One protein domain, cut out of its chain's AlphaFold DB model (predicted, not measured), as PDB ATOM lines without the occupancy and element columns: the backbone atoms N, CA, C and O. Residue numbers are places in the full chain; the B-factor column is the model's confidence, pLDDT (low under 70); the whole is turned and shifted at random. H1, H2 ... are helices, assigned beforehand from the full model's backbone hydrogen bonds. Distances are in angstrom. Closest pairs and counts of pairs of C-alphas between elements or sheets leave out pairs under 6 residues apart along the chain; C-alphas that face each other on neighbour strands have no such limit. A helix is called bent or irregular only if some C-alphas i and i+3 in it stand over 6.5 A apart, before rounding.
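AT A GLANCE: This is residues 2 to 58 of the 154 residues of an uncharacterized protein of Araneus ventricosus (UniProt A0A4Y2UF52). One long helix, H2, makes most of the length of a thin rod, with a short helix at each end: H1 folds back along the first end of H2 as a helical hairpin, and H3 turns off near the other end without touching it. The stretch of H2 between them, residues 22 to 38, stands free. The printed part has 57 residues with three named helices, in the order H1, H2, H3, and no named strand; the class is all helix. The whole is extended, with a radius of gyration of the C-alphas of 20.1 A and spans of 59 by 20 by 13 A.

HOW THE PARTS SIT: H1, residues 2 to 8, and H2, residues 11 to 41, form a helical hairpin over a tight link of 2 residues. They touch, and the closest C-alphas are those of Cys 5 and Asp 13, 5.1 A apart. Their lines stand at a shallow tilt of 10 degrees, and they run opposite ways. H2 touches H1 with residues 11 to 17 alone. H3, residues 49 to 57, touches no helix; H2 and H3 are near each other, with 5 pairs of C-alphas within 10 A. H1 and H3 are apart. In H1 and H2 every O i to N i+4 pair is within hydrogen-bond range; in H3, 3 of 5 are.

IN THESE COORDINATES: H1 begins with C-alpha 2 at (42.215, -51.206, 19.402). H2 runs 44.5 A from C-alpha 11 at (53.960, -49.168, 22.965) to C-alpha 41 at (25.369, -18.693, 7.715). H1 is 10.3 A long and H3 13.7 A, first to last C-alpha. H3 ends with C-alpha 57 at (18.056, -20.891, 24.194) and is irregular: C-alphas 53 and 56 are 7.0 A apart.

THE WHOLE: The two C-alphas farthest apart are those of Ser 8 and Thr 46, 59.7 A. The printed part has no cut, and the link from H2 to H3, 7 residues, is short. The mean pLDDT of the printed part is 92.3, and no printed residue is under 70.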
ATOM      1  N   LYS A   2      42.439 -51.030  17.939       83.38
ATOM      2  CA  LYS A   2      42.215 -51.206  19.402       83.38
ATOM      3  C   LYS A   2      42.475 -52.641  19.894       83.38
ATOM      4  O   LYS A   2      43.221 -52.834  20.843       83.38
ATOM      5  N   ARG A   3      41.932 -53.639  19.181       86.81
ATOM      6  CA  ARG A   3      42.163 -55.071  19.459       86.81
ATOM      7  C   ARG A   3      43.627 -55.508  19.292       86.81
ATOM      8  O   ARG A   3      44.048 -56.422  19.981       86.81
ATOM      9  N   ILE A   4      44.377 -54.873  18.388       84.88
ATOM     10  CA  ILE A   4      45.785 -55.204  18.106       84.88
ATOM     11  C   ILE A   4      46.646 -54.708  19.266       84.88
ATOM     12  O   ILE A   4      47.263 -55.520  19.936       84.88
ATOM     13  N   CYS A   5      46.537 -53.422  19.606       86.44
ATOM     14  CA  CYS A   5      47.227 -52.819  20.747       86.44
ATOM     15  C   CYS A   5      46.931 -53.534  22.083       86.44
ATOM     16  O   CYS A   5      47.817 -53.685  22.919       86.44
ATOM     17  N   GLN A   6      45.696 -54.006  22.291       86.44
ATOM     18  CA  GLN A   6      45.336 -54.773  23.490       86.44
ATOM     19  C   GLN A   6      46.008 -56.153  23.553       86.44
ATOM     20  O   GLN A   6      46.277 -56.634  24.650       86.44
ATOM     21  N   ARG A   7      46.256 -56.789  22.401       90.62
ATOM     22  CA  ARG A   7      46.876 -58.120  22.308       90.62
ATOM     23  C   ARG A   7      48.399 -58.049  22.324       90.62
ATOM     24  O   ARG A   7      49.012 -58.808  23.060       90.62
ATOM     25  N   SER A   8      48.992 -57.152  21.536       90.62
ATOM     26  CA  SER A   8      50.449 -57.029  21.410       90.62
ATOM     27  C   SER A   8      51.099 -56.422  22.649       90.62
ATOM     28  O   SER A   8      52.229 -56.769  22.971       90.62
ATOM     29  N   ARG A   9      50.390 -55.525  23.356       84.94
ATOM     30  CA  ARG A   9      50.915 -54.729  24.483       84.94
ATOM     31  C   ARG A   9      52.177 -53.923  24.129       84.94
ATOM     32  O   ARG A   9      52.846 -53.425  25.030       84.94
ATOM     33  N   ASP A  10      52.457 -53.751  22.838       92.25
ATOM     34  CA  ASP A  10      53.576 -52.967  22.327       92.25
ATOM     35  C   ASP A  10      53.237 -51.461  22.393       92.25
ATOM     36  O   ASP A  10      52.182 -51.034  21.889       92.25
ATOM     37  N   PRO A  11      54.096 -50.622  23.004       92.00
ATOM     38  CA  PRO A  11      53.960 -49.168  22.965       92.00
ATOM     39  C   PRO A  11      53.822 -48.583  21.549       92.00
ATOM     40  O   PRO A  11      53.090 -47.605  21.371       92.00
ATOM     41  N   ALA A  12      54.464 -49.165  20.533       93.44
ATOM     42  CA  ALA A  12      54.383 -48.694  19.150       93.44
ATOM     43  C   ALA A  12      52.954 -48.811  18.589       93.44
ATOM     44  O   ALA A  12      52.399 -47.834  18.071       93.44
ATOM     45  N   ASP A  13      52.306 -49.959  18.793       90.69
ATOM     46  CA  ASP A  13      50.912 -50.190  18.399       90.69
ATOM     47  C   ASP A  13      49.940 -49.272  19.148       90.69
ATOM     48  O   ASP A  13      48.939 -48.797  18.588       90.69
ATOM     49  N   LYS A  14      50.230 -48.991  20.425       92.50
ATOM     50  CA  LYS A  14      49.454 -48.039  21.227       92.50
ATOM     51  C   LYS A  14      49.558 -46.627  20.663       92.50
ATOM     52  O   LYS A  14      48.533 -45.955  20.523       92.50
ATOM     53  N   ASN A  15      50.765 -46.194  20.317       94.19
ATOM     54  CA  ASN A  15      51.021 -44.876  19.747       94.19
ATOM     55  C   ASN A  15      50.322 -44.710  18.397       94.19
ATOM     56  O   ASN A  15      49.642 -43.704  18.184       94.19
ATOM     57  N   LEU A  16      50.392 -45.720  17.527       93.94
ATOM     58  CA  LEU A  16      49.707 -45.707  16.235       93.94
ATOM     59  C   LEU A  16      48.183 -45.619  16.396       93.94
ATOM     60  O   LEU A  16      47.527 -44.814  15.726       93.94
ATOM     61  N   PHE A  17      47.608 -46.397  17.318       94.00
ATOM     62  CA  PHE A  17      46.181 -46.321  17.628       94.00
ATOM     63  C   PHE A  17      45.778 -44.940  18.160       94.00
ATOM     64  O   PHE A  17      44.800 -44.366  17.676       94.00
ATOM     65  N   ASN A  18      46.523 -44.395  19.124       94.62
ATOM     66  CA  ASN A  18      46.246 -43.082  19.702       94.62
ATOM     67  C   ASN A  18      46.335 -41.978  18.635       94.62
ATOM     68  O   ASN A  18      45.462 -41.112  18.579       94.62
ATOM     69  N   ALA A  19      47.338 -42.033  17.754       96.31
ATOM     70  CA  ALA A  19      47.499 -41.091  16.652       96.31
ATOM     71  C   ALA A  19      46.319 -41.159  15.670       96.31
ATOM     72  O   ALA A  19      45.749 -40.125  15.315       96.31
ATOM     73  N   ALA A  20      45.903 -42.364  15.271       95.88
ATOM     74  CA  ALA A  20      44.740 -42.555  14.407       95.88
ATOM     75  C   ALA A  20      43.447 -42.054  15.072       95.88
ATOM     76  O   ALA A  20      42.663 -41.338  14.449       95.88
ATOM     77  N   GLN A  21      43.246 -42.361  16.356       95.75
ATOM     78  CA  GLN A  21      42.084 -41.902  17.115       95.75
ATOM     79  C   GLN A  21      42.059 -40.375  17.255       95.75
ATOM     80  O   GLN A  21      41.005 -39.764  17.084       95.75
ATOM     81  N   ALA A  22      43.204 -39.747  17.529       97.56
ATOM     82  CA  ALA A  22      43.320 -38.296  17.603       97.56
ATOM     83  C   ALA A  22      43.006 -37.637  16.252       97.56
ATOM     84  O   ALA A  22      42.258 -36.661  16.210       97.56
ATOM     85  N   ARG A  23      43.513 -38.192  15.142       97.75
ATOM     86  CA  ARG A  23      43.197 -37.718  13.784       97.75
ATOM     87  C   ARG A  23      41.704 -37.820  13.484       97.75
ATOM     88  O   ARG A  23      41.127 -36.847  13.011       97.75
ATOM     89  N   PHE A  24      41.077 -38.951  13.804       97.31
ATOM     90  CA  PHE A  24      39.640 -39.142  13.612       97.31
ATOM     91  C   PHE A  24      38.821 -38.132  14.420       97.31
ATOM     92  O   PHE A  24      37.975 -37.445  13.858       97.31
ATOM     93  N   ARG A  25      39.118 -37.976  15.717       97.88
ATOM     94  CA  ARG A  25      38.434 -36.999  16.579       97.88
ATOM     95  C   ARG A  25      38.564 -35.575  16.045       97.88
ATOM     96  O   ARG A  25      37.571 -34.865  15.993       97.88
ATOM     97  N   ARG A  26      39.760 -35.173  15.597       98.38
ATOM     98  CA  ARG A  26      39.974 -33.855  14.977       98.38
ATOM     99  C   ARG A  26      39.129 -33.677  13.719       98.38
ATOM    100  O   ARG A  26      38.459 -32.666  13.590       98.38
ATOM    101  N   ARG A  27      39.130 -34.662  12.815       98.12
ATOM    102  CA  ARG A  27      38.330 -34.608  11.582       98.12
ATOM    103  C   ARG A  27      36.833 -34.531  11.870       98.12
ATOM    104  O   ARG A  27      36.161 -33.718  11.252       98.12
ATOM    105  N   MET A  28      36.340 -35.318  12.826       98.25
ATOM    106  CA  MET A  28      34.942 -35.251  13.255       98.25
ATOM    107  C   MET A  28      34.595 -33.894  13.858       98.25
ATOM    108  O   MET A  28      33.580 -33.325  13.490       98.25
ATOM    109  N   ASN A  29      35.446 -33.352  14.731       98.06
ATOM    110  CA  ASN A  29      35.215 -32.033  15.315       98.06
ATOM    111  C   ASN A  29      35.187 -30.937  14.246       98.06
ATOM    112  O   ASN A  29      34.307 -30.088  14.297       98.06
ATOM    113  N   ASN A  30      36.105 -30.974  13.275       98.12
ATOM    114  CA  ASN A  30      36.106 -30.025  12.162       98.12
ATOM    115  C   ASN A  30      34.819 -30.142  11.342       98.12
ATOM    116  O   ASN A  30      34.168 -29.140  11.111       98.12
ATOM    117  N   TYR A  31      34.396 -31.359  10.990       98.00
ATOM    118  CA  TYR A  31      33.139 -31.567  10.271       98.00
ATOM    119  C   TYR A  31      31.924 -31.030  11.045       98.00
ATOM    120  O   TYR A  31      31.087 -30.330  10.479       98.00
ATOM    121  N   THR A  32      31.832 -31.311  12.348       97.75
ATOM    122  CA  THR A  32      30.763 -30.773  13.204       97.75
ATOM    123  C   THR A  32      30.811 -29.245  13.279       97.75
ATOM    124  O   THR A  32      29.769 -28.599  13.298       97.75
ATOM    125  N   GLN A  33      32.006 -28.656  13.309       97.62
ATOM    126  CA  GLN A  33      32.177 -27.206  13.323       97.62
ATOM    127  C   GLN A  33      31.771 -26.577  11.987       97.62
ATOM    128  O   GLN A  33      31.030 -25.602  11.985       97.62
ATOM    129  N   ASP A  34      32.216 -27.144  10.867       97.94
ATOM    130  CA  ASP A  34      31.925 -26.648   9.519       97.94
ATOM    131  C   ASP A  34      30.423 -26.738   9.217       97.94
ATOM    132  O   ASP A  34      29.829 -25.798   8.693       97.94
ATOM    133  N   THR A  35      29.783 -27.846   9.607       97.19
ATOM    134  CA  THR A  35      28.323 -28.004   9.497       97.19
ATOM    135  C   THR A  35      27.583 -26.995  10.367       97.19
ATOM    136  O   THR A  35      26.691 -26.313   9.875       97.19
ATOM    137  N   TYR A  36      27.992 -26.818  11.626       95.31
ATOM    138  CA  TYR A  36      27.400 -25.812  12.509       95.31
ATOM    139  C   TYR A  36      27.576 -24.379  11.981       95.31
ATOM    140  O   TYR A  36      26.660 -23.566  12.086       95.31
ATOM    141  N   GLN A  37      28.737 -24.069  11.402       96.62
ATOM    142  CA  GLN A  37      29.025 -22.769  10.805       96.62
ATOM    143  C   GLN A  37      28.146 -22.521   9.572       96.62
ATOM    144  O   GLN A  37      27.522 -21.466   9.476       96.62
ATOM    145  N   SER A  38      28.023 -23.510   8.681       96.12
ATOM    146  CA  SER A  38      27.142 -23.421   7.512       96.12
ATOM    147  C   SER A  38      25.673 -23.251   7.914       96.12
ATOM    148  O   SER A  38      24.976 -22.409   7.351       96.12
ATOM    149  N   ASP A  39      25.221 -23.975   8.943       92.94
ATOM    150  CA  ASP A  39      23.872 -23.829   9.496       92.94
ATOM    151  C   ASP A  39      23.611 -22.402  10.003       92.94
ATOM    152  O   ASP A  39      22.495 -21.903   9.863       92.94
ATOM    153  N   ILE A  40      24.611 -21.746  10.610       92.75
ATOM    154  CA  ILE A  40      24.503 -20.356  11.078       92.75
ATOM    155  C   ILE A  40      24.450 -19.381   9.904       92.75
ATOM    156  O   ILE A  40      23.632 -18.462   9.924       92.75
ATOM    157  N   GLU A  41      25.304 -19.562   8.898       93.88
ATOM    158  CA  GLU A  41      25.369 -18.693   7.715       93.88
ATOM    159  C   GLU A  41      24.069 -18.708   6.905       93.88
ATOM    160  O   GLU A  41      23.695 -17.697   6.314       93.88
ATOM    161  N   GLN A  42      23.346 -19.830   6.920       92.56
ATOM    162  CA  GLN A  42      22.047 -19.980   6.261       92.56
ATOM    163  C   GLN A  42      20.867 -19.417   7.081       92.56
ATOM    164  O   GLN A  42      19.720 -19.456   6.624       92.56
ATOM    165  N   LEU A  43      21.095 -18.897   8.295       92.38
ATOM    166  CA  LEU A  43      20.027 -18.299   9.097       92.38
ATOM    167  C   LEU A  43      19.548 -16.977   8.488       92.38
ATOM    168  O   LEU A  43      20.329 -16.112   8.104       92.38
ATOM    169  N   ASN A  44      18.230 -16.792   8.469       91.75
ATOM    170  CA  ASN A  44      17.566 -15.646   7.870       91.75
ATOM    171  C   ASN A  44      16.413 -15.153   8.763       91.75
ATOM    172  O   ASN A  44      15.731 -15.927   9.448       91.75
ATOM    173  N   THR A  45      16.191 -13.843   8.742       87.06
ATOM    174  CA  THR A  45      15.101 -13.152   9.431       87.06
ATOM    175  C   THR A  45      13.758 -13.356   8.723       87.06
ATOM    176  O   THR A  45      12.752 -13.531   9.408       87.06
ATOM    177  N   THR A  46      13.713 -13.397   7.384       90.31
ATOM    178  CA  THR A  46      12.450 -13.474   6.615       90.31
ATOM    179  C   THR A  46      11.726 -14.809   6.782       90.31
ATOM    180  O   THR A  46      10.509 -14.838   6.930       90.31
ATOM    181  N   GLU A  47      12.462 -15.920   6.808       88.56
ATOM    182  CA  GLU A  47      11.889 -17.271   6.937       88.56
ATOM    183  C   GLU A  47      11.665 -17.701   8.400       88.56
ATOM    184  O   GLU A  47      11.148 -18.788   8.683       88.56
ATOM    185  N   GLY A  48      12.082 -16.863   9.356       88.56
ATOM    186  CA  GLY A  48      12.000 -17.143  10.788       88.56
ATOM    187  C   GLY A  48      12.938 -18.258  11.270       88.56
ATOM    188  O   GLY A  48      12.729 -18.796  12.363       88.56
ATOM    189  N   SER A  49      13.968 -18.632  10.501       91.75
ATOM    190  CA  SER A  49      14.923 -19.687  10.881       91.75
ATOM    191  C   SER A  49      15.745 -19.301  12.116       91.75
ATOM    192  O   SER A  49      15.944 -20.141  12.999       91.75
ATOM    193  N   ILE A  50      16.086 -18.016  12.272       91.56
ATOM    194  CA  ILE A  50      16.694 -17.468  13.499       91.56
ATOM    195  C   ILE A  50      15.818 -17.767  14.726       91.56
ATOM    196  O   ILE A  50      16.313 -18.229  15.757       91.56
ATOM    197  N   TRP A  51      14.503 -17.548  14.627       89.94
ATOM    198  CA  TRP A  51      13.578 -17.786  15.738       89.94
ATOM    199  C   TRP A  51      13.501 -19.266  16.116       89.94
ATOM    200  O   TRP A  51      13.532 -19.607  17.299       89.94
ATOM    201  N   ARG A  52      13.443 -20.163  15.124       90.00
ATOM    202  CA  ARG A  52      13.430 -21.615  15.373       90.00
ATOM    203  C   ARG A  52      14.714 -22.070  16.061       90.00
ATOM    204  O   ARG A  52      14.637 -22.822  17.030       90.00
ATOM    205  N   ARG A  53      15.874 -21.579  15.610       89.31
ATOM    206  CA  ARG A  53      17.183 -21.928  16.183       89.31
ATOM    207  C   ARG A  53      17.345 -21.427  17.618       89.31
ATOM    208  O   ARG A  53      17.863 -22.149  18.463       89.31
ATOM    209  N   THR A  54      16.878 -20.212  17.905       89.81
ATOM    210  CA  THR A  54      17.054 -19.557  19.214       89.81
ATOM    211  C   THR A  54      15.971 -19.897  20.240       89.81
ATOM    212  O   THR A  54      16.169 -19.643  21.426       89.81
ATOM    213  N   ARG A  55      14.847 -20.510  19.839       89.06
ATOM    214  CA  ARG A  55      13.739 -20.865  20.746       89.06
ATOM    215  C   ARG A  55      14.206 -21.667  21.966       89.06
ATOM    216  O   ARG A  55      13.810 -21.354  23.085       89.06
ATOM    217  N   ASN A  56      15.088 -22.641  21.755       80.12
ATOM    218  CA  ASN A  56      15.591 -23.520  22.816       80.12
ATOM    219  C   ASN A  56      16.633 -22.839  23.722       80.12
ATOM    220  O   ASN A  56      16.929 -23.336  24.801       80.12
ATOM    221  N   LEU A  57      17.182 -21.687  23.323       84.31
ATOM    222  CA  LEU A  57      18.056 -20.891  24.194       84.31
ATOM    223  C   LEU A  57      17.253 -20.118  25.247       84.31
ATOM    224  O   LEU A  57      17.796 -19.729  26.276       84.31
ATOM    225  N   LYS A  58      15.955 -19.894  25.002       78.25
ATOM    226  CA  LYS A  58      15.059 -19.215  25.949       78.25
ATOM    227  C   LYS A  58      14.500 -20.152  27.017       78.25
ATOM    228  O   LYS A  58      14.030 -19.680  28.050       78.25
TER     229      LYS A  58